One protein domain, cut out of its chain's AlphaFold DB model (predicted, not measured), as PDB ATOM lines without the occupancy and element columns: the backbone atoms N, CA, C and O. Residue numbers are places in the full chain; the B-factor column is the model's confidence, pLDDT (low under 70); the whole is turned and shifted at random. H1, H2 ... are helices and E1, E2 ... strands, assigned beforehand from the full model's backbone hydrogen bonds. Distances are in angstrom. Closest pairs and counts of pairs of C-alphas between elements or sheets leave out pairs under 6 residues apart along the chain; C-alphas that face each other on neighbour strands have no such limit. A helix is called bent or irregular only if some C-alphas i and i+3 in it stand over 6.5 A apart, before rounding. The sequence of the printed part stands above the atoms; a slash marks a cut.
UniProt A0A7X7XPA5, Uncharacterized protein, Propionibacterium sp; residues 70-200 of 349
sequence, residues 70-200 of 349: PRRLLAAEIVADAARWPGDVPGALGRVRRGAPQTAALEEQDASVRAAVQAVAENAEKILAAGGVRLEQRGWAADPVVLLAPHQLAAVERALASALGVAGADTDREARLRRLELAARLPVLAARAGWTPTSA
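What this domain is: This is residues 70 to 200 of the 349 residues of an uncharacterized protein of Propionibacterium sp (UniProt A0A7X7XPA5). Five helices cross one another in a compact body: the long, kinked H5 runs through it, H4 crosses its residues 176 to 184 and H1 crosses its residues 186 to 192, while H2 packs on H1 and the short H3 on H4. A small two-stranded ribbon, E1 and E2, sits at one end of the body, by H3 and the last turns of H5. The printed part has 131 residues, with the order H1, H2, H3, E1, H4, H5, E2; the sheet order is E1, E2, antiparallel, and the class is mostly helix. The whole is compact, with a radius of gyration of the C-alphas of 14.0 A and spans of 37 by 33 by 22 A.

Where its parts are: H1, residues 70 to 82, begins at C-alpha 70 (101.603, 161.346, 166.888) and is 18.1 A long. H2, residues 111 to 122, is 16.1 A long, and H3, residues 124 to 129, is 8.3 A. E1 holds residues 133 to 136, 9.8 A. H4, residues 150 to 163, is 19.7 A long and begins at C-alpha 150 (119.183, 170.614, 149.052). H5, residues 173 to 192, measures 28.8 A; it has a kink of 42 degrees near residue 186 and is irregular, C-alphas 184 and 187 being 7.1 A apart. E2, residues 196 to 199, is 10.0 A long and ends at C-alpha 199 (106.341, 175.038, 154.602).

How they stand to each other: H1 touches H5, with residues 186 to 192 of H5 alone, opposite ways at a steep tilt of 47 degrees; the closest C-alphas, of Leu 74 and Ala 190, are 5.7 A apart. H1 also touches H2, at a steep tilt of 53 degrees, the C-alphas of Ala 75 and Ala 121 being closest at 5.4 A. H3 touches H4, with the C-alphas of Ile 127 and Ala 159 closest at 5.1 A. H4 and H5 touch about perpendicular, at 86 degrees, the closest C-alphas being those of Glu 157 and Leu 180, 5.6 A. H2 and H4 only just touch, only at their ends, with 3 pairs of C-alphas within 8 A; those of Ala 119 and Ala 163 are closest, at 6.0 A. H2 and H5 are apart, as are H1 and H4. In the antiparallel pair E1 and E2, N 134 and O 198 are 2.8 A apart and N 196 and O 136 2.7 A, both within hydrogen-bond range. The closest C-alphas of H5 and E2, of Pro 187 and Pro 197, are 5.9 A apart. In H1, H2, H3 and H4 every O i to N i+4 pair is within hydrogen-bond range; in H5, 14 of 16 are.

The domain as a whole: The two C-alphas farthest apart, of Trp 140 and Thr 171, are 40.7 A apart. The printed part has no cut. The links H1 to H2, residues 83 to 110, and E1 to H4, residues 137 to 149, are long. Confidence is under 70 at residues 86 to 89, 100 to 102, 138 to 145 and 168 to 171; the mean pLDDT of the printed part is 87.4.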
ATOM      1  N   PRO A  70     100.913 161.166 168.161       90.44
ATOM      2  CA  PRO A  70     101.603 161.346 166.888       90.44
ATOM      3  C   PRO A  70     103.124 161.141 166.959       90.44
ATOM      4  O   PRO A  70     103.744 160.787 165.957       90.44
ATOM      5  N   ARG A  71     103.763 161.333 168.121       94.19
ATOM      6  CA  ARG A  71     105.203 161.068 168.302       94.19
ATOM      7  C   ARG A  71     105.490 159.572 168.369       94.19
ATOM      8  O   ARG A  71     106.406 159.091 167.702       94.19
ATOM      9  N   ARG A  72     104.676 158.810 169.107       93.12
ATOM     10  CA  ARG A  72     104.766 157.342 169.139       93.12
ATOM     11  C   ARG A  72     104.492 156.734 167.763       93.12
ATOM     12  O   ARG A  72     105.206 155.821 167.350       93.12
ATOM     13  N   LEU A  73     103.498 157.258 167.046       93.69
ATOM     14  CA  LEU A  73     103.203 156.846 165.674       93.69
ATOM     15  C   LEU A  73     104.370 157.151 164.728       93.69
ATOM     16  O   LEU A  73     104.761 156.286 163.949       93.69
ATOM     17  N   LEU A  74     104.988 158.330 164.846       96.25
ATOM     18  CA  LEU A  74     106.163 158.684 164.051       96.25
ATOM     19  C   LEU A  74     107.340 157.743 164.325       96.25
ATOM     20  O   LEU A  74     107.989 157.287 163.387       96.25
ATOM     21  N   ALA A  75     107.595 157.401 165.588       96.56
ATOM     22  CA  ALA A  75     108.622 156.426 165.941       96.56
ATOM     23  C   ALA A  75     108.374 155.065 165.257       96.56
ATOM     24  O   ALA A  75     109.300 154.485 164.686       96.56
ATOM     25  N   ALA A  76     107.128 154.582 165.248       93.94
ATOM     26  CA  ALA A  76     106.760 153.350 164.549       93.94
ATOM     27  C   ALA A  76     106.946 153.457 163.021       93.94
ATOM     28  O   ALA A  76     107.534 152.558 162.417       93.94
ATOM     29  N   GLU A  77     106.524 154.567 162.404       94.25
ATOM     30  CA  GLU A  77     106.710 154.821 160.967       94.25
ATOM     31  C   GLU A  77     108.193 154.871 160.575       94.25
ATOM     32  O   GLU A  77     108.578 154.305 159.552       94.25
ATOM     33  N   ILE A  78     109.047 155.485 161.400       95.50
ATOM     34  CA  ILE A  78     110.498 155.538 161.179       95.50
ATOM     35  C   ILE A  78     111.104 154.128 161.170       95.50
ATOM     36  O   ILE A  78     111.871 153.798 160.264       95.50
ATOM     37  N   VAL A  79     110.752 153.275 162.139       94.06
ATOM     38  CA  VAL A  79     111.235 151.881 162.185       94.06
ATOM     39  C   VAL A  79     110.740 151.085 160.978       94.06
ATOM     40  O   VAL A  79     111.519 150.376 160.337       94.06
ATOM     41  N   ALA A  80     109.458 151.226 160.642       90.19
ATOM     42  CA  ALA A  80     108.851 150.535 159.515       90.19
ATOM     43  C   ALA A  80     109.444 150.970 158.165       90.19
ATOM     44  O   ALA A  80     109.537 150.145 157.255       90.19
ATOM     45  N   ASP A  81     109.830 152.238 158.011       90.44
ATOM     46  CA  ASP A  81     110.497 152.753 156.812       90.44
ATOM     47  C   ASP A  81     111.952 152.262 156.730       90.44
ATOM     48  O   ASP A  81     112.362 151.725 155.699       90.44
ATOM     49  N   ALA A  82     112.693 152.321 157.841       89.44
ATOM     50  CA  ALA A  82     114.072 151.840 157.936       89.44
ATOM     51  C   ALA A  82     114.214 150.341 157.601       89.44
ATOM     52  O   ALA A  82     115.196 149.927 156.987       89.44
ATOM     53  N   ALA A  83     113.216 149.519 157.939       86.00
ATOM     54  CA  ALA A  83     113.203 148.092 157.612       86.00
ATOM     55  C   ALA A  83     113.051 147.782 156.110       86.00
ATOM     56  O   ALA A  83     113.328 146.655 155.700       86.00
ATOM     57  N   ARG A  84     112.631 148.759 155.292       83.19
ATOM     58  CA  ARG A  84     112.406 148.597 153.841       83.19
ATOM     59  C   ARG A  84     113.638 148.915 152.996       83.19
ATOM     60  O   ARG A  84     113.619 148.664 151.794       83.19
ATOM     61  N   TRP A  85     114.687 149.474 153.594       77.75
ATOM     62  CA  TRP A  85     115.982 149.647 152.936       77.75
ATOM     63  C   TRP A  85     116.675 148.293 152.754       77.75
ATOM     64  O   TRP A  85     116.403 147.385 153.532       77.75
ATOM     65  N   PRO A  86     117.574 148.097 151.784       69.56
ATOM     66  CA  PRO A  86     118.445 146.918 151.747       69.56
ATOM     67  C   PRO A  86     119.224 146.724 153.071       69.56
ATOM     68  O   PRO A  86     119.465 147.676 153.809       69.56
ATOM     69  N   GLY A  87     119.488 145.473 153.473       65.75
ATOM     70  CA  GLY A  87     120.026 145.125 154.808       65.75
ATOM     71  C   GLY A  87     121.552 145.099 154.924       65.75
ATOM     72  O   GLY A  87     122.095 144.800 155.993       65.75
ATOM     73  N   ASP A  88     122.234 145.377 153.825       65.25
ATOM     74  CA  ASP A  88     123.682 145.384 153.662       65.25
ATOM     75  C   ASP A  88     124.355 146.579 154.354       65.25
ATOM     76  O   ASP A  88     125.455 146.418 154.884       65.25
ATOM     77  N   VAL A  89     123.673 147.724 154.479       63.53
ATOM     78  CA  VAL A  89     124.231 148.934 155.110       63.53
ATOM     79  C   VAL A  89     123.404 149.388 156.326       63.53
ATOM     80  O   VAL A  89     122.179 149.487 156.236       63.53
ATOM     81  N   PRO A  90     124.027 149.667 157.493       73.50
ATOM     82  CA  PRO A  90     123.336 150.292 158.621       73.50
ATOM     83  C   PRO A  90     122.739 151.654 158.235       73.50
ATOM     84  O   PRO A  90     123.396 152.472 157.598       73.50
ATOM     85  N   GLY A  91     121.497 151.911 158.649       84.06
ATOM     86  CA  GLY A  91     120.848 153.204 158.439       84.06
ATOM     87  C   GLY A  91     121.326 154.265 159.433       84.06
ATOM     88  O   GLY A  91     122.111 153.988 160.340       84.06
ATOM     89  N   ALA A  92     120.759 155.471 159.339       89.25
ATOM     90  CA  ALA A  92     121.030 156.580 160.266       89.25
ATOM     91  C   ALA A  92     120.752 156.244 161.745       89.25
ATOM     92  O   ALA A  92     121.257 156.910 162.643       89.25
ATOM     93  N   LEU A  93     119.936 155.218 161.987       91.38
ATOM     94  CA  LEU A  93     119.457 154.782 163.299       91.38
ATOM     95  C   LEU A  93     120.184 153.518 163.791       91.38
ATOM     96  O   LEU A  93     119.827 152.964 164.826       91.38
ATOM     97  N   GLY A  94     121.166 153.028 163.025       88.19
ATOM     98  CA  GLY A  94     121.782 151.717 163.206       88.19
ATOM     99  C   GLY A  94     121.103 150.614 162.387       88.19
ATOM    100  O   GLY A  94     120.428 150.861 161.385       88.19
ATOM    101  N   ARG A  95     121.320 149.357 162.791       88.94
ATOM    102  CA  ARG A  95     120.780 148.172 162.108       88.94
ATOM    103  C   ARG A  95     119.407 147.813 162.683       88.94
ATOM    104  O   ARG A  95     119.319 147.320 163.801       88.94
ATOM    105  N   VAL A  96     118.351 148.027 161.900       89.12
ATOM    106  CA  VAL A  96     116.976 147.647 162.267       89.12
ATOM    107  C   VAL A  96     116.774 146.140 162.108       89.12
ATOM    108  O   VAL A  96     117.089 145.562 161.063       89.12
ATOM    109  N   ARG A  97     116.230 145.501 163.146       88.25
ATOM    110  CA  ARG A  97     115.787 144.104 163.147       88.25
ATOM    111  C   ARG A  97     114.490 143.973 162.359       88.25
ATOM    112  O   ARG A  97     113.559 144.755 162.552       88.25
ATOM    113  N   ARG A  98     114.436 142.965 161.493       84.81
ATOM    114  CA  ARG A  98     113.327 142.724 160.565       84.81
ATOM    115  C   ARG A  98     112.613 141.432 160.934       84.81
ATOM    116  O   ARG A  98     113.259 140.397 161.075       84.81
ATOM    117  N   GLY A  99     111.294 141.498 161.052       75.31
ATOM    118  CA  GLY A  99     110.408 140.339 161.044       75.31
ATOM    119  C   GLY A  99     110.131 139.853 159.619       75.31
ATOM    120  O   GLY A  99     110.629 140.412 158.642       75.31
ATOM    121  N   ALA A 100     109.309 138.815 159.477       65.44
ATOM    122  CA  ALA A 100     108.794 138.363 158.184       65.44
ATOM    123  C   ALA A 100     107.405 138.985 157.926       65.44
ATOM    124  O   ALA A 100     106.583 138.959 158.840       65.44
ATOM    125  N   PRO A 101     107.081 139.505 156.722       60.56
ATOM    126  CA  PRO A 101     107.905 139.704 155.526       60.56
ATOM    127  C   PRO A 101     108.503 141.129 155.487       60.56
ATOM    128  O   PRO A 101     108.101 141.962 154.682       60.56
ATOM    129  N   GLN A 102     109.485 141.410 156.350       62.84
ATOM    130  CA  GLN A 102     110.135 142.719 156.548       62.84
ATOM    131  C   GLN A 102     109.275 143.787 157.236       62.84
ATOM    132  O   GLN A 102     109.425 144.986 157.001       62.84
ATOM    133  N   THR A 103     108.399 143.358 158.140       75.00
ATOM    134  CA  THR A 103     107.837 144.245 159.163       75.00
ATOM    135  C   THR A 103     108.898 144.542 160.217       75.00
ATOM    136  O   THR A 103     109.792 143.733 160.457       75.00
ATOM    137  N   ALA A 104     108.815 145.693 160.871       86.00
ATOM    138  CA  ALA A 104     109.633 145.973 162.040       86.00
ATOM    139  C   ALA A 104     108.786 146.712 163.068       86.00
ATOM    140  O   ALA A 104     108.118 147.691 162.736       86.00
ATOM    141  N   ALA A 105     108.804 146.212 164.300       90.31
ATOM    142  CA  ALA A 105     108.174 146.856 165.442       90.31
ATOM    143  C   ALA A 105     109.243 147.556 166.280       90.31
ATOM    144  O   ALA A 105     110.352 147.035 166.430       90.31
ATOM    145  N   LEU A 106     108.913 148.728 166.826       90.69
ATOM    146  CA  LEU A 106     109.827 149.520 167.651       90.69
ATOM    147  C   LEU A 106     110.261 148.739 168.895       90.69
ATOM    148  O   LEU A 106     111.434 148.737 169.252       90.69
ATOM    149  N   GLU A 107     109.323 148.048 169.534       91.12
ATOM    150  CA  GLU A 107     109.516 147.307 170.778       91.12
ATOM    151  C   GLU A 107     110.484 146.122 170.625       91.12
ATOM    152  O   GLU A 107     111.129 145.729 171.596       91.12
ATOM    153  N   GLU A 108     110.634 145.597 169.407       92.88
ATOM    154  CA  GLU A 108     111.516 144.468 169.082       92.88
ATOM    155  C   GLU A 108     112.966 144.894 168.793       92.88
ATOM    156  O   GLU A 108     113.858 144.042 168.690       92.88
ATOM    157  N   GLN A 109     113.216 146.203 168.659       94.25
ATOM    158  CA  GLN A 109     114.526 146.744 168.306       94.25
ATOM    159  C   GLN A 109     115.503 146.766 169.487       94.25
ATOM    160  O   GLN A 109     115.129 146.853 170.661       94.25
ATOM    161  N   ASP A 110     116.794 146.755 169.155       94.25
ATOM    162  CA  ASP A 110     117.871 146.976 170.116       94.25
ATOM    163  C   ASP A 110     117.710 148.309 170.858       94.25
ATOM    164  O   ASP A 110     117.185 149.284 170.321       94.25
ATOM    165  N   ALA A 111     118.181 148.367 172.107       95.94
ATOM    166  CA  ALA A 111     118.032 149.554 172.952       95.94
ATOM    167  C   ALA A 111     118.622 150.823 172.310       95.94
ATOM    168  O   ALA A 111     118.021 151.888 172.415       95.94
ATOM    169  N   SER A 112     119.748 150.700 171.599       94.56
ATOM    170  CA  SER A 112     120.370 151.807 170.864       94.56
ATOM    171  C   SER A 112     119.497 152.313 169.714       94.56
ATOM    172  O   SER A 112     119.312 153.519 169.577       94.56
ATOM    173  N   VAL A 113     118.912 151.406 168.928       94.81
ATOM    174  CA  VAL A 113     117.999 151.748 167.825       94.81
ATOM    175  C   VAL A 113     116.726 152.393 168.372       94.81
ATOM    176  O   VAL A 113     116.298 153.423 167.857       94.81
ATOM    177  N   ARG A 114     116.145 151.843 169.450       96.38
ATOM    178  CA  ARG A 114     114.967 152.435 170.107       96.38
ATOM    179  C   ARG A 114     115.244 153.855 170.584       96.38
ATOM    180  O   ARG A 114     114.453 154.743 170.284       96.38
ATOM    181  N   ALA A 115     116.376 154.072 171.254       96.81
ATOM    182  CA  ALA A 115     116.778 155.394 171.721       96.81
ATOM    183  C   ALA A 115     116.977 156.381 170.557       96.81
ATOM    184  O   ALA A 115     116.484 157.502 170.621       96.81
ATOM    185  N   ALA A 116     117.634 155.960 169.470       96.62
ATOM    186  CA  ALA A 116     117.828 156.792 168.281       96.62
ATOM    187  C   ALA A 116     116.495 157.188 167.623       96.62
ATOM    188  O   ALA A 116     116.274 158.355 167.302       96.62
ATOM    189  N   VAL A 117     115.581 156.229 167.456       97.19
ATOM    190  CA  VAL A 117     114.250 156.471 166.880       97.19
ATOM    191  C   VAL A 117     113.430 157.413 167.762       97.19
ATOM    192  O   VAL A 117     112.827 158.357 167.251       97.19
ATOM    193  N   GLN A 118     113.423 157.180 169.077       96.94
ATOM    194  CA  GLN A 118     112.738 158.043 170.042       96.94
ATOM    195  C   GLN A 118     113.304 159.461 170.005       96.94
ATOM    196  O   GLN A 118     112.532 160.408 169.903       96.94
ATOM    197  N   ALA A 119     114.630 159.616 169.967       97.56
ATOM    198  CA  ALA A 119     115.269 160.923 169.868       97.56
ATOM    199  C   ALA A 119     114.821 161.693 168.613       97.56
ATOM    200  O   ALA A 119     114.517 162.883 168.704       97.56
ATOM    201  N   VAL A 120     114.723 161.028 167.455       98.06
ATOM    202  CA  VAL A 120     114.212 161.658 166.224       98.06
ATOM    203  C   VAL A 120     112.735 162.030 166.363       98.06
ATOM    204  O   VAL A 120     112.369 163.160 166.053       98.06
ATOM    205  N   ALA A 121     111.888 161.120 166.852       97.50
ATOM    206  CA  ALA A 121     110.453 161.365 166.982       97.50
ATOM    207  C   ALA A 121     110.128 162.478 167.996       97.50
ATOM    208  O   ALA A 121     109.283 163.334 167.737       97.50
ATOM    209  N   GLU A 122     110.834 162.518 169.128       97.06
ATOM    210  CA  GLU A 122     110.669 163.542 170.163       97.06
ATOM    211  C   GLU A 122     111.152 164.927 169.709       97.06
ATOM    212  O   GLU A 122     110.617 165.948 170.148       97.06
ATOM    213  N   ASN A 123     112.134 164.977 168.806       97.81
ATOM    214  CA  ASN A 123     112.692 166.221 168.278       97.81
ATOM    215  C   ASN A 123     112.176 166.571 166.872       97.81
ATOM    216  O   ASN A 123     112.689 167.512 166.269       97.81
ATOM    217  N   ALA A 124     111.174 165.857 166.345       97.06
ATOM    218  CA  ALA A 124     110.741 165.963 164.949       97.06
ATOM    219  C   ALA A 124     110.388 167.398 164.524       97.06
ATOM    220  O   ALA A 124     110.824 167.848 163.467       97.06
ATOM    221  N   GLU A 125     109.675 168.143 165.374       96.06
ATOM    222  CA  GLU A 125     109.339 169.556 165.136       96.06
ATOM    223  C   GLU A 125     110.590 170.417 164.972       96.06
ATOM    224  O   GLU A 125     110.714 171.155 164.001       96.06
ATOM    225  N   LYS A 126     111.552 170.290 165.893       97.06
ATOM    226  CA  LYS A 126     112.810 171.047 165.860       97.06
ATOM    227  C   LYS A 126     113.669 170.656 164.656       97.06
ATOM    228  O   LYS A 126     114.279 171.521 164.033       97.06
ATOM    229  N   ILE A 127     113.723 169.362 164.347       97.88
ATOM    230  CA  ILE A 127     114.476 168.811 163.220       97.88
ATOM    231  C   ILE A 127     113.942 169.369 161.899       97.88
ATOM    232  O   ILE A 127     114.715 169.889 161.099       97.88
ATOM    233  N   LEU A 128     112.629 169.299 161.680       96.19
ATOM    234  CA  LEU A 128     111.997 169.780 160.452       96.19
ATOM    235  C   LEU A 128     111.964 171.312 160.369       96.19
ATOM    236  O   LEU A 128     112.178 171.865 159.288       96.19
ATOM    237  N   ALA A 129     111.825 172.008 161.502       95.75
ATOM    238  CA  ALA A 129     111.906 173.466 161.553       95.75
ATOM    239  C   ALA A 129     113.263 173.996 161.066       95.75
ATOM    240  O   ALA A 129     113.310 175.071 160.471       95.75
ATOM    241  N   ALA A 130     114.354 173.235 161.231       96.12
ATOM    242  CA  ALA A 130     115.664 173.601 160.689       96.12
ATOM    243  C   ALA A 130     115.668 173.707 159.151       96.12
ATOM    244  O   ALA A 130     116.421 174.502 158.595       96.12
ATOM    245  N   GLY A 131     114.814 172.939 158.469       94.19
ATOM    246  CA  GLY A 131     114.585 173.023 157.024       94.19
ATOM    247  C   GLY A 131     113.460 173.974 156.621       94.19
ATOM    248  O   GLY A 131     113.093 174.002 155.450       94.19
ATOM    249  N   GLY A 132     112.880 174.724 157.560       92.69
ATOM    250  CA  GLY A 132     111.722 175.575 157.294       92.69
ATOM    251  C   GLY A 132     110.417 174.796 157.121       92.69
ATOM    252  O   GLY A 132     109.544 175.243 156.381       92.69
ATOM    253  N   VAL A 133     110.272 173.641 157.777       92.38
ATOM    254  CA  VAL A 133     109.027 172.861 157.785       92.38
ATOM    255  C   VAL A 133     108.404 172.910 159.169       92.38
ATOM    256  O   VAL A 133     109.024 172.533 160.163       92.38
ATOM    257  N   ARG A 134     107.161 173.379 159.231       91.69
ATOM    258  CA  ARG A 134     106.325 173.339 160.426       91.69
ATOM    259  C   ARG A 134     105.494 172.070 160.417       91.69
ATOM    260  O   ARG A 134     105.209 171.483 159.378       91.69
ATOM    261  N   LEU A 135     105.142 171.638 161.610       90.56
ATOM    262  CA  LEU A 135     104.495 170.374 161.863       90.56
ATOM    263  C   LEU A 135     103.237 170.677 162.687       90.56
ATOM    264  O   LEU A 135     103.325 171.029 163.858       90.56
ATOM    265  N   GLU A 136     102.065 170.602 162.058       87.12
ATOM    266  CA  GLU A 136     100.784 170.952 162.683       87.12
ATOM    267  C   GLU A 136      99.976 169.689 163.013       87.12
ATOM    268  O   GLU A 136      99.964 168.736 162.243       87.12
ATOM    269  N   GLN A 137      99.278 169.654 164.150       74.31
ATOM    270  CA  GLN A 137      98.437 168.502 164.533       74.31
ATOM    271  C   GLN A 137      96.975 168.638 164.083       74.31
ATOM    272  O   GLN A 137      96.186 167.707 164.227       74.31
ATOM    273  N   ARG A 138      96.575 169.819 163.597       63.03
ATOM    274  CA  ARG A 138      95.187 170.134 163.243       63.03
ATOM    275  C   ARG A 138      95.156 170.977 161.978       63.03
ATOM    276  O   ARG A 138      95.251 172.194 162.042       63.03
ATOM    277  N   GLY A 139      94.997 170.308 160.848       54.81
ATOM    278  CA  GLY A 139      94.807 170.932 159.549       54.81
ATOM    279  C   GLY A 139      94.523 169.855 158.514       54.81
ATOM    280  O   GLY A 139      95.013 168.735 158.627       54.81
ATOM    281  N   TRP A 140      93.703 170.165 157.518       54.84
ATOM    282  CA  TRP A 140      93.800 169.446 156.255       54.84
ATOM    283  C   TRP A 140      94.994 170.051 155.530       54.84
ATOM    284  O   TRP A 140      95.039 171.267 155.353       54.84
ATOM    285  N   ALA A 141      95.985 169.227 155.185       52.84
ATOM    286  CA  ALA A 141      97.122 169.685 154.402       52.84
ATOM    287  C   ALA A 141      96.593 170.300 153.097       52.84
ATOM    288  O   ALA A 141      95.987 169.596 152.291       52.84
ATOM    289  N   ALA A 142      96.783 171.608 152.912       51.12
ATOM    290  CA  ALA A 142      96.500 172.250 151.631       51.12
ATOM    291  C   ALA A 142      97.517 171.794 150.568       51.12
ATOM    292  O   ALA A 142      97.145 171.606 149.413       51.12
ATOM    293  N   ASP A 143      98.757 171.521 150.993       55.53
ATOM    294  CA  ASP A 143      99.836 171.018 150.147       55.53
ATOM    295  C   ASP A 143     100.175 169.561 150.506       55.53
ATOM    296  O   ASP A 143     100.669 169.290 151.603       55.53
ATOM    297  N   PRO A 144      99.928 168.591 149.608       56.41
ATOM    298  CA  PRO A 144     100.071 167.172 149.930       56.41
ATOM    299  C   PRO A 144     101.530 166.694 150.037       56.41
ATOM    300  O   PRO A 144     101.766 165.588 150.525       56.41
ATOM    301  N   VAL A 145     102.518 167.480 149.580       68.06
ATOM    302  CA  VAL A 145     103.931 167.066 149.536       68.06
ATOM    303  C   VAL A 145     104.867 168.234 149.843       68.06
ATOM    304  O   VAL A 145     105.004 169.160 149.050       68.06
ATOM    305  N   VAL A 146     105.589 168.148 150.962       85.25
ATOM    306  CA  VAL A 146     106.701 169.057 151.276       85.25
ATOM    307  C   VAL A 146     108.001 168.463 150.732       85.25
ATOM    308  O   VAL A 146     108.570 167.550 151.335       85.25
ATOM    309  N   LEU A 147     108.466 168.970 149.587       89.75
ATOM    310  CA  LEU A 147     109.778 168.640 149.026       89.75
ATOM    311  C   LEU A 147     110.825 169.648 149.510       89.75
ATOM    312  O   LEU A 147     110.739 170.840 149.223       89.75
ATOM    313  N   LEU A 148     111.831 169.162 150.233       92.38
ATOM    314  CA  LEU A 148     112.923 169.986 150.743       92.38
ATOM    315  C   LEU A 148     113.967 170.247 149.649       92.38
ATOM    316  O   LEU A 148     114.460 169.309 149.021       92.38
ATOM    317  N   ALA A 149     114.367 171.506 149.469       93.94
ATOM    318  CA  ALA A 149     115.529 171.859 148.655       93.94
ATOM    319  C   ALA A 149     116.834 171.322 149.288       93.94
ATOM    320  O   ALA A 149     116.877 171.085 150.500       93.94
ATOM    321  N   PRO A 150     117.940 171.186 148.527       96.31
ATOM    322  CA  PRO A 150     119.183 170.614 149.052       96.31
ATOM    323  C   PRO A 150     119.727 171.320 150.306       96.31
ATOM    324  O   PRO A 150     120.171 170.665 151.248       96.31
ATOM    325  N   HIS A 151     119.660 172.655 150.363       95.19
ATOM    326  CA  HIS A 151     120.106 173.417 151.535       95.19
ATOM    327  C   HIS A 151     119.207 173.209 152.763       95.19
ATOM    328  O   HIS A 151     119.710 173.142 153.887       95.19
ATOM    329  N   GLN A 152     117.895 173.050 152.560       95.25
ATOM    330  CA  GLN A 152     116.956 172.719 153.630       95.25
ATOM    331  C   GLN A 152     117.213 171.298 154.139       95.25
ATOM    332  O   GLN A 152     117.283 171.093 155.346       95.25
ATOM    333  N   LEU A 153     117.447 170.334 153.238       96.00
ATOM    334  CA  LEU A 153     117.846 168.973 153.609       96.00
ATOM    335  C   LEU A 153     119.128 168.956 154.431       96.00
ATOM    336  O   LEU A 153     119.177 168.279 155.451       96.00
ATOM    337  N   ALA A 154     120.145 169.719 154.030       96.06
ATOM    338  CA  ALA A 154     121.383 169.822 154.792       96.06
ATOM    339  C   ALA A 154     121.150 170.409 156.198       96.06
ATOM    340  O   ALA A 154     121.797 169.993 157.156       96.06
ATOM    341  N   ALA A 155     120.217 171.351 156.355       96.25
ATOM    342  CA  ALA A 155     119.860 171.887 157.666       96.25
ATOM    343  C   ALA A 155     119.111 170.865 158.540       96.25
ATOM    344  O   ALA A 155     119.454 170.703 159.714       96.25
ATOM    345  N   VAL A 156     118.148 170.134 157.966       97.50
ATOM    346  CA  VAL A 156     117.436 169.034 158.644       97.50
ATOM    347  C   VAL A 156     118.404 167.917 159.030       97.50
ATOM    348  O   VAL A 156     118.338 167.408 160.145       97.50
ATOM    349  N   GLU A 157     119.340 167.562 158.152       96.69
ATOM    350  CA  GLU A 157     120.360 166.545 158.415       96.69
ATOM    351  C   GLU A 157     121.272 166.927 159.581       96.69
ATOM    352  O   GLU A 157     121.489 166.103 160.470       96.69
ATOM    353  N   ARG A 158     121.735 168.180 159.657       95.69
ATOM    354  CA  ARG A 158     122.511 168.657 160.813       95.69
ATOM    355  C   ARG A 158     121.705 168.605 162.109       95.69
ATOM    356  O   ARG A 158     122.237 168.226 163.155       95.69
ATOM    357  N   ALA A 159     120.421 168.957 162.055       97.19
ATOM    358  CA  ALA A 159     119.534 168.855 163.211       97.19
ATOM    359  C   ALA A 159     119.305 167.390 163.629       97.19
ATOM    360  O   ALA A 159     119.340 167.089 164.823       97.19
ATOM    361  N   LEU A 160     119.159 166.471 162.665       96.75
ATOM    362  CA  LEU A 160     119.121 165.024 162.900       96.75
ATOM    363  C   LEU A 160     120.415 164.531 163.549       96.75
ATOM    364  O   LEU A 160     120.358 163.832 164.555       96.75
ATOM    365  N   ALA A 161     121.579 164.917 163.023       95.25
ATOM    366  CA  ALA A 161     122.874 164.537 163.582       95.25
ATOM    367  C   ALA A 161     123.025 165.007 165.038       95.25
ATOM    368  O   ALA A 161     123.504 164.256 165.888       95.25
ATOM    369  N   SER A 162     122.561 166.223 165.347       95.62
ATOM    370  CA  SER A 162     122.520 166.739 166.717       95.62
ATOM    371  C   SER A 162     121.575 165.940 167.615       95.62
ATOM    372  O   SER A 162     121.973 165.599 168.726       95.62
ATOM    373  N   ALA A 163     120.365 165.613 167.150       96.00
ATOM    374  CA  ALA A 163     119.399 164.823 167.917       96.00
ATOM    375  C   ALA A 163     119.898 163.394 168.192       96.00
ATOM    376  O   ALA A 163     119.650 162.842 169.259       96.00
ATOM    377  N   LEU A 164     120.646 162.819 167.251       94.56
ATOM    378  CA  LEU A 164     121.249 161.492 167.364       94.56
ATOM    379  C   LEU A 164     122.562 161.481 168.169       94.56
ATOM    380  O   LEU A 164     123.142 160.416 168.362       94.56
ATOM    381  N   GLY A 165     123.055 162.638 168.628       92.88
ATOM    382  CA  GLY A 165     124.311 162.730 169.381       92.88
ATOM    383  C   GLY A 165     125.564 162.426 168.552       92.88
ATOM    384  O   GLY A 165     126.598 162.077 169.114       92.88
ATOM    385  N   VAL A 166     125.484 162.559 167.224       89.06
ATOM    386  CA  VAL A 166     126.584 162.293 166.273       89.06
ATOM    387  C   VAL A 166     127.049 163.557 165.541       89.06
ATOM    388  O   VAL A 166     127.734 163.486 164.520       89.06
ATOM    389  N   ALA A 167     126.679 164.736 166.051       75.69
ATOM    390  CA  ALA A 167     127.141 166.014 165.522       75.69
ATOM    391  C   ALA A 167     128.678 166.093 165.572       75.69
ATOM    392  O   ALA A 167     129.283 165.898 166.624       75.69
ATOM    393  N   GLY A 168     129.306 166.374 164.427       63.81
ATOM    394  CA  GLY A 168     130.765 166.445 164.295       63.81
ATOM    395  C   GLY A 168     131.448 165.151 163.834       63.81
ATOM    396  O   GLY A 168     132.636 165.191 163.530       63.81
ATOM    397  N   ALA A 169     130.725 164.034 163.680       60.22
ATOM    398  CA  ALA A 169     131.220 162.818 163.016       60.22
ATOM    399  C   ALA A 169     131.178 162.935 161.470       60.22
ATOM    400  O   ALA A 169     130.830 161.988 160.764       60.22
ATOM    401  N   ASP A 170     131.484 164.124 160.942       57.62
ATOM    402  CA  ASP A 170     131.144 164.587 159.584       57.62
ATOM    403  C   ASP A 170     132.046 164.009 158.472       57.62
ATOM    404  O   ASP A 170     131.949 164.386 157.307       57.62
ATOM    405  N   THR A 171     132.950 163.089 158.818       64.50
ATOM    406  CA  THR A 171     133.906 162.496 157.872       64.50
ATOM    407  C   THR A 171     133.380 161.243 157.177       64.50
ATOM    408  O   THR A 171     133.927 160.852 156.148       64.50
ATOM    409  N   ASP A 172     132.342 160.594 157.715       86.00
ATOM    410  CA  ASP A 172     131.740 159.421 157.078       86.00
ATOM    411  C   ASP A 172     130.624 159.838 156.108       86.00
ATOM    412  O   ASP A 172     129.503 160.193 156.498       86.00
ATOM    413  N   ARG A 173     130.951 159.772 154.814       87.94
ATOM    414  CA  ARG A 173     130.049 160.096 153.705       87.94
ATOM    415  C   ARG A 173     128.801 159.214 153.689       87.94
ATOM    416  O   ARG A 173     127.722 159.720 153.384       87.94
ATOM    417  N   GLU A 174     128.931 157.930 154.019       88.94
ATOM    418  CA  GLU A 174     127.810 156.987 154.027       88.94
ATOM    419  C   GLU A 174     126.870 157.307 155.193       88.94
ATOM    420  O   GLU A 174     125.664 157.442 155.000       88.94
ATOM    421  N   ALA A 175     127.410 157.548 156.393       89.56
ATOM    422  CA  ALA A 175     126.594 157.941 157.543       89.56
ATOM    423  C   ALA A 175     125.816 159.245 157.286       89.56
ATOM    424  O   ALA A 175     124.643 159.354 157.660       89.56
ATOM    425  N   ARG A 176     126.445 160.228 156.626       92.50
ATOM    426  CA  ARG A 176     125.782 161.476 156.220       92.50
ATOM    427  C   ARG A 176     124.690 161.238 155.178       92.50
ATOM    428  O   ARG A 176     123.589 161.762 155.341       92.50
ATOM    429  N   LEU A 177     124.953 160.419 154.156       93.31
ATOM    430  CA  LEU A 177     123.949 160.020 153.163       93.31
ATOM    431  C   LEU A 177     122.711 159.419 153.841       93.31
ATOM    432  O   LEU A 177     121.598 159.867 153.580       93.31
ATOM    433  N   ARG A 178     122.889 158.480 154.776       92.50
ATOM    434  CA  ARG A 178     121.765 157.836 155.476       92.50
ATOM    435  C   ARG A 178     120.907 158.828 156.256       92.50
ATOM    436  O   ARG A 178     119.690 158.661 156.349       92.50
ATOM    437  N   ARG A 179     121.518 159.873 156.823       94.94
ATOM    438  CA  ARG A 179     120.770 160.943 157.496       94.94
ATOM    439  C   ARG A 179     120.055 161.860 156.503       94.94
ATOM    440  O   ARG A 179     118.937 162.265 156.805       94.94
ATOM    441  N   LEU A 180     120.633 162.144 155.332       96.12
ATOM    442  CA  LEU A 180     119.950 162.879 154.255       96.12
ATOM    443  C   LEU A 180     118.743 162.103 153.708       96.12
ATOM    444  O   LEU A 180     117.681 162.691 153.513       96.12
ATOM    445  N   GLU A 181     118.876 160.790 153.515       95.25
ATOM    446  CA  GLU A 181     117.768 159.917 153.114       95.25
ATOM    447  C   GLU A 181     116.640 159.954 154.156       95.25
ATOM    448  O   GLU A 181     115.481 160.174 153.806       95.25
ATOM    449  N   LEU A 182     116.964 159.833 155.452       95.62
ATOM    450  CA  LEU A 182     115.972 159.980 156.522       95.62
ATOM    451  C   LEU A 182     115.346 161.385 156.534       95.62
ATOM    452  O   LEU A 182     114.125 161.501 156.637       95.62
ATOM    453  N   ALA A 183     116.149 162.443 156.380       96.81
ATOM    454  CA  ALA A 183     115.686 163.831 156.327       96.81
ATOM    455  C   ALA A 183     114.651 164.050 155.215       96.81
ATOM    456  O   ALA A 183     113.599 164.637 155.461       96.81
ATOM    457  N   ALA A 184     114.914 163.531 154.013       95.38
ATOM    458  CA  ALA A 184     114.017 163.655 152.866       95.38
ATOM    459  C   ALA A 184     112.694 162.898 153.053       95.38
ATOM    460  O   ALA A 184     111.666 163.271 152.490       95.38
ATOM    461  N   ARG A 185     112.698 161.829 153.854       94.19
ATOM    462  CA  ARG A 185     111.510 161.008 154.121       94.19
ATOM    463  C   ARG A 185     110.690 161.520 155.301       94.19
ATOM    464  O   ARG A 185     109.480 161.295 155.325       94.19
ATOM    465  N   LEU A 186     111.319 162.215 156.247       95.88
ATOM    466  CA  LEU A 186     110.713 162.603 157.518       95.88
ATOM    467  C   LEU A 186     109.394 163.391 157.385       95.88
ATOM    468  O   LEU A 186     108.477 163.056 158.133       95.88
ATOM    469  N   PRO A 187     109.209 164.332 156.431       94.44
ATOM    470  CA  PRO A 187     107.909 164.978 156.234       94.44
ATOM    471  C   PRO A 187     106.788 163.975 155.925       94.44
ATOM    472  O   PRO A 187     105.729 164.008 156.546       94.44
ATOM    473  N   VAL A 188     107.031 163.018 155.024       92.38
ATOM    474  CA  VAL A 188     106.042 161.987 154.659       92.38
ATOM    475  C   VAL A 188     105.771 161.034 155.826       92.38
ATOM    476  O   VAL A 188     104.635 160.602 156.013       92.38
ATOM    477  N   LEU A 189     106.793 160.701 156.617       94.50
ATOM    478  CA  LEU A 189     106.629 159.859 157.807       94.50
ATOM    479  C   LEU A 189     105.824 160.576 158.899       94.50
ATOM    480  O   LEU A 189     104.924 159.979 159.479       94.50
ATOM    481  N   ALA A 190     106.079 161.867 159.122       93.94
ATOM    482  CA  ALA A 190     105.292 162.691 160.036       93.94
ATOM    483  C   ALA A 190     103.831 162.808 159.577       93.94
ATOM    484  O   ALA A 190     102.922 162.660 160.394       93.94
ATOM    485  N   ALA A 191     103.598 162.977 158.271       90.94
ATOM    486  CA  ALA A 191     102.250 162.994 157.706       90.94
ATOM    487  C   ALA A 191     101.484 161.691 157.983       90.94
ATOM    488  O   ALA A 191     100.342 161.711 158.438       90.94
ATOM    489  N   ARG A 192     102.135 160.538 157.790       88.56
ATOM    490  CA  ARG A 192     101.557 159.221 158.117       88.56
ATOM    491  C   ARG A 192     101.293 159.028 159.606       88.56
ATOM    492  O   ARG A 192     100.365 158.314 159.967       88.56
ATOM    493  N   ALA A 193     102.073 159.691 160.453       91.00
ATOM    494  CA  ALA A 193     101.894 159.698 161.898       91.00
ATOM    495  C   ALA A 193     100.804 160.673 162.391       91.00
ATOM    496  O   ALA A 193     100.647 160.843 163.598       91.00
ATOM    497  N   GLY A 194     100.058 161.315 161.484       86.62
ATOM    498  CA  GLY A 194      98.939 162.201 161.818       86.62
ATOM    499  C   GLY A 194      99.304 163.680 161.945       86.62
ATOM    500  O   GLY A 194      98.474 164.472 162.387       86.62
ATOM    501  N   TRP A 195     100.520 164.072 161.565       89.81
ATOM    502  CA  TRP A 195     100.893 165.481 161.472       89.81
ATOM    503  C   TRP A 195     100.558 166.039 160.090       89.81
ATOM    504  O   TRP A 195     100.348 165.313 159.126       89.81
ATOM    505  N   THR A 196     100.556 167.358 159.974       89.88
ATOM    506  CA  THR A 196     100.431 168.093 158.719       89.88
ATOM    507  C   THR A 196     101.703 168.912 158.537       89.88
ATOM    508  O   THR A 196     101.843 169.970 159.157       89.88
ATOM    509  N   PRO A 197     102.682 168.405 157.765       89.69
ATOM    510  CA  PRO A 197     103.868 169.166 157.415       89.69
ATOM    511  C   PRO A 197     103.488 170.318 156.489       89.69
ATOM    512  O   PRO A 197     102.862 170.099 155.456       89.69
ATOM    513  N   THR A 198     103.891 171.532 156.841       87.69
ATOM    514  CA  THR A 198     103.689 172.732 156.025       87.69
ATOM    515  C   THR A 198     104.999 173.483 155.887       87.69
ATOM    516  O   THR A 198     105.821 173.515 156.806       87.69
ATOM    517  N   SER A 199     105.229 174.102 154.735       85.75
ATOM    518  CA  SER A 199     106.341 175.038 154.602       85.75
ATOM    519  C   SER A 199     106.130 176.235 155.537       85.75
ATOM    520  O   SER A 199     105.001 176.653 155.817       85.75
ATOM    521  N   ALA A 200     107.222 176.779 156.073       79.38
ATOM    522  CA  ALA A 200     107.182 178.012 156.846       79.38
ATOM    523  C   ALA A 200     106.548 179.142 156.016       79.38
ATOM    524  O   ALA A 200     106.670 179.175 154.791       79.38
TER     525      ALA A 200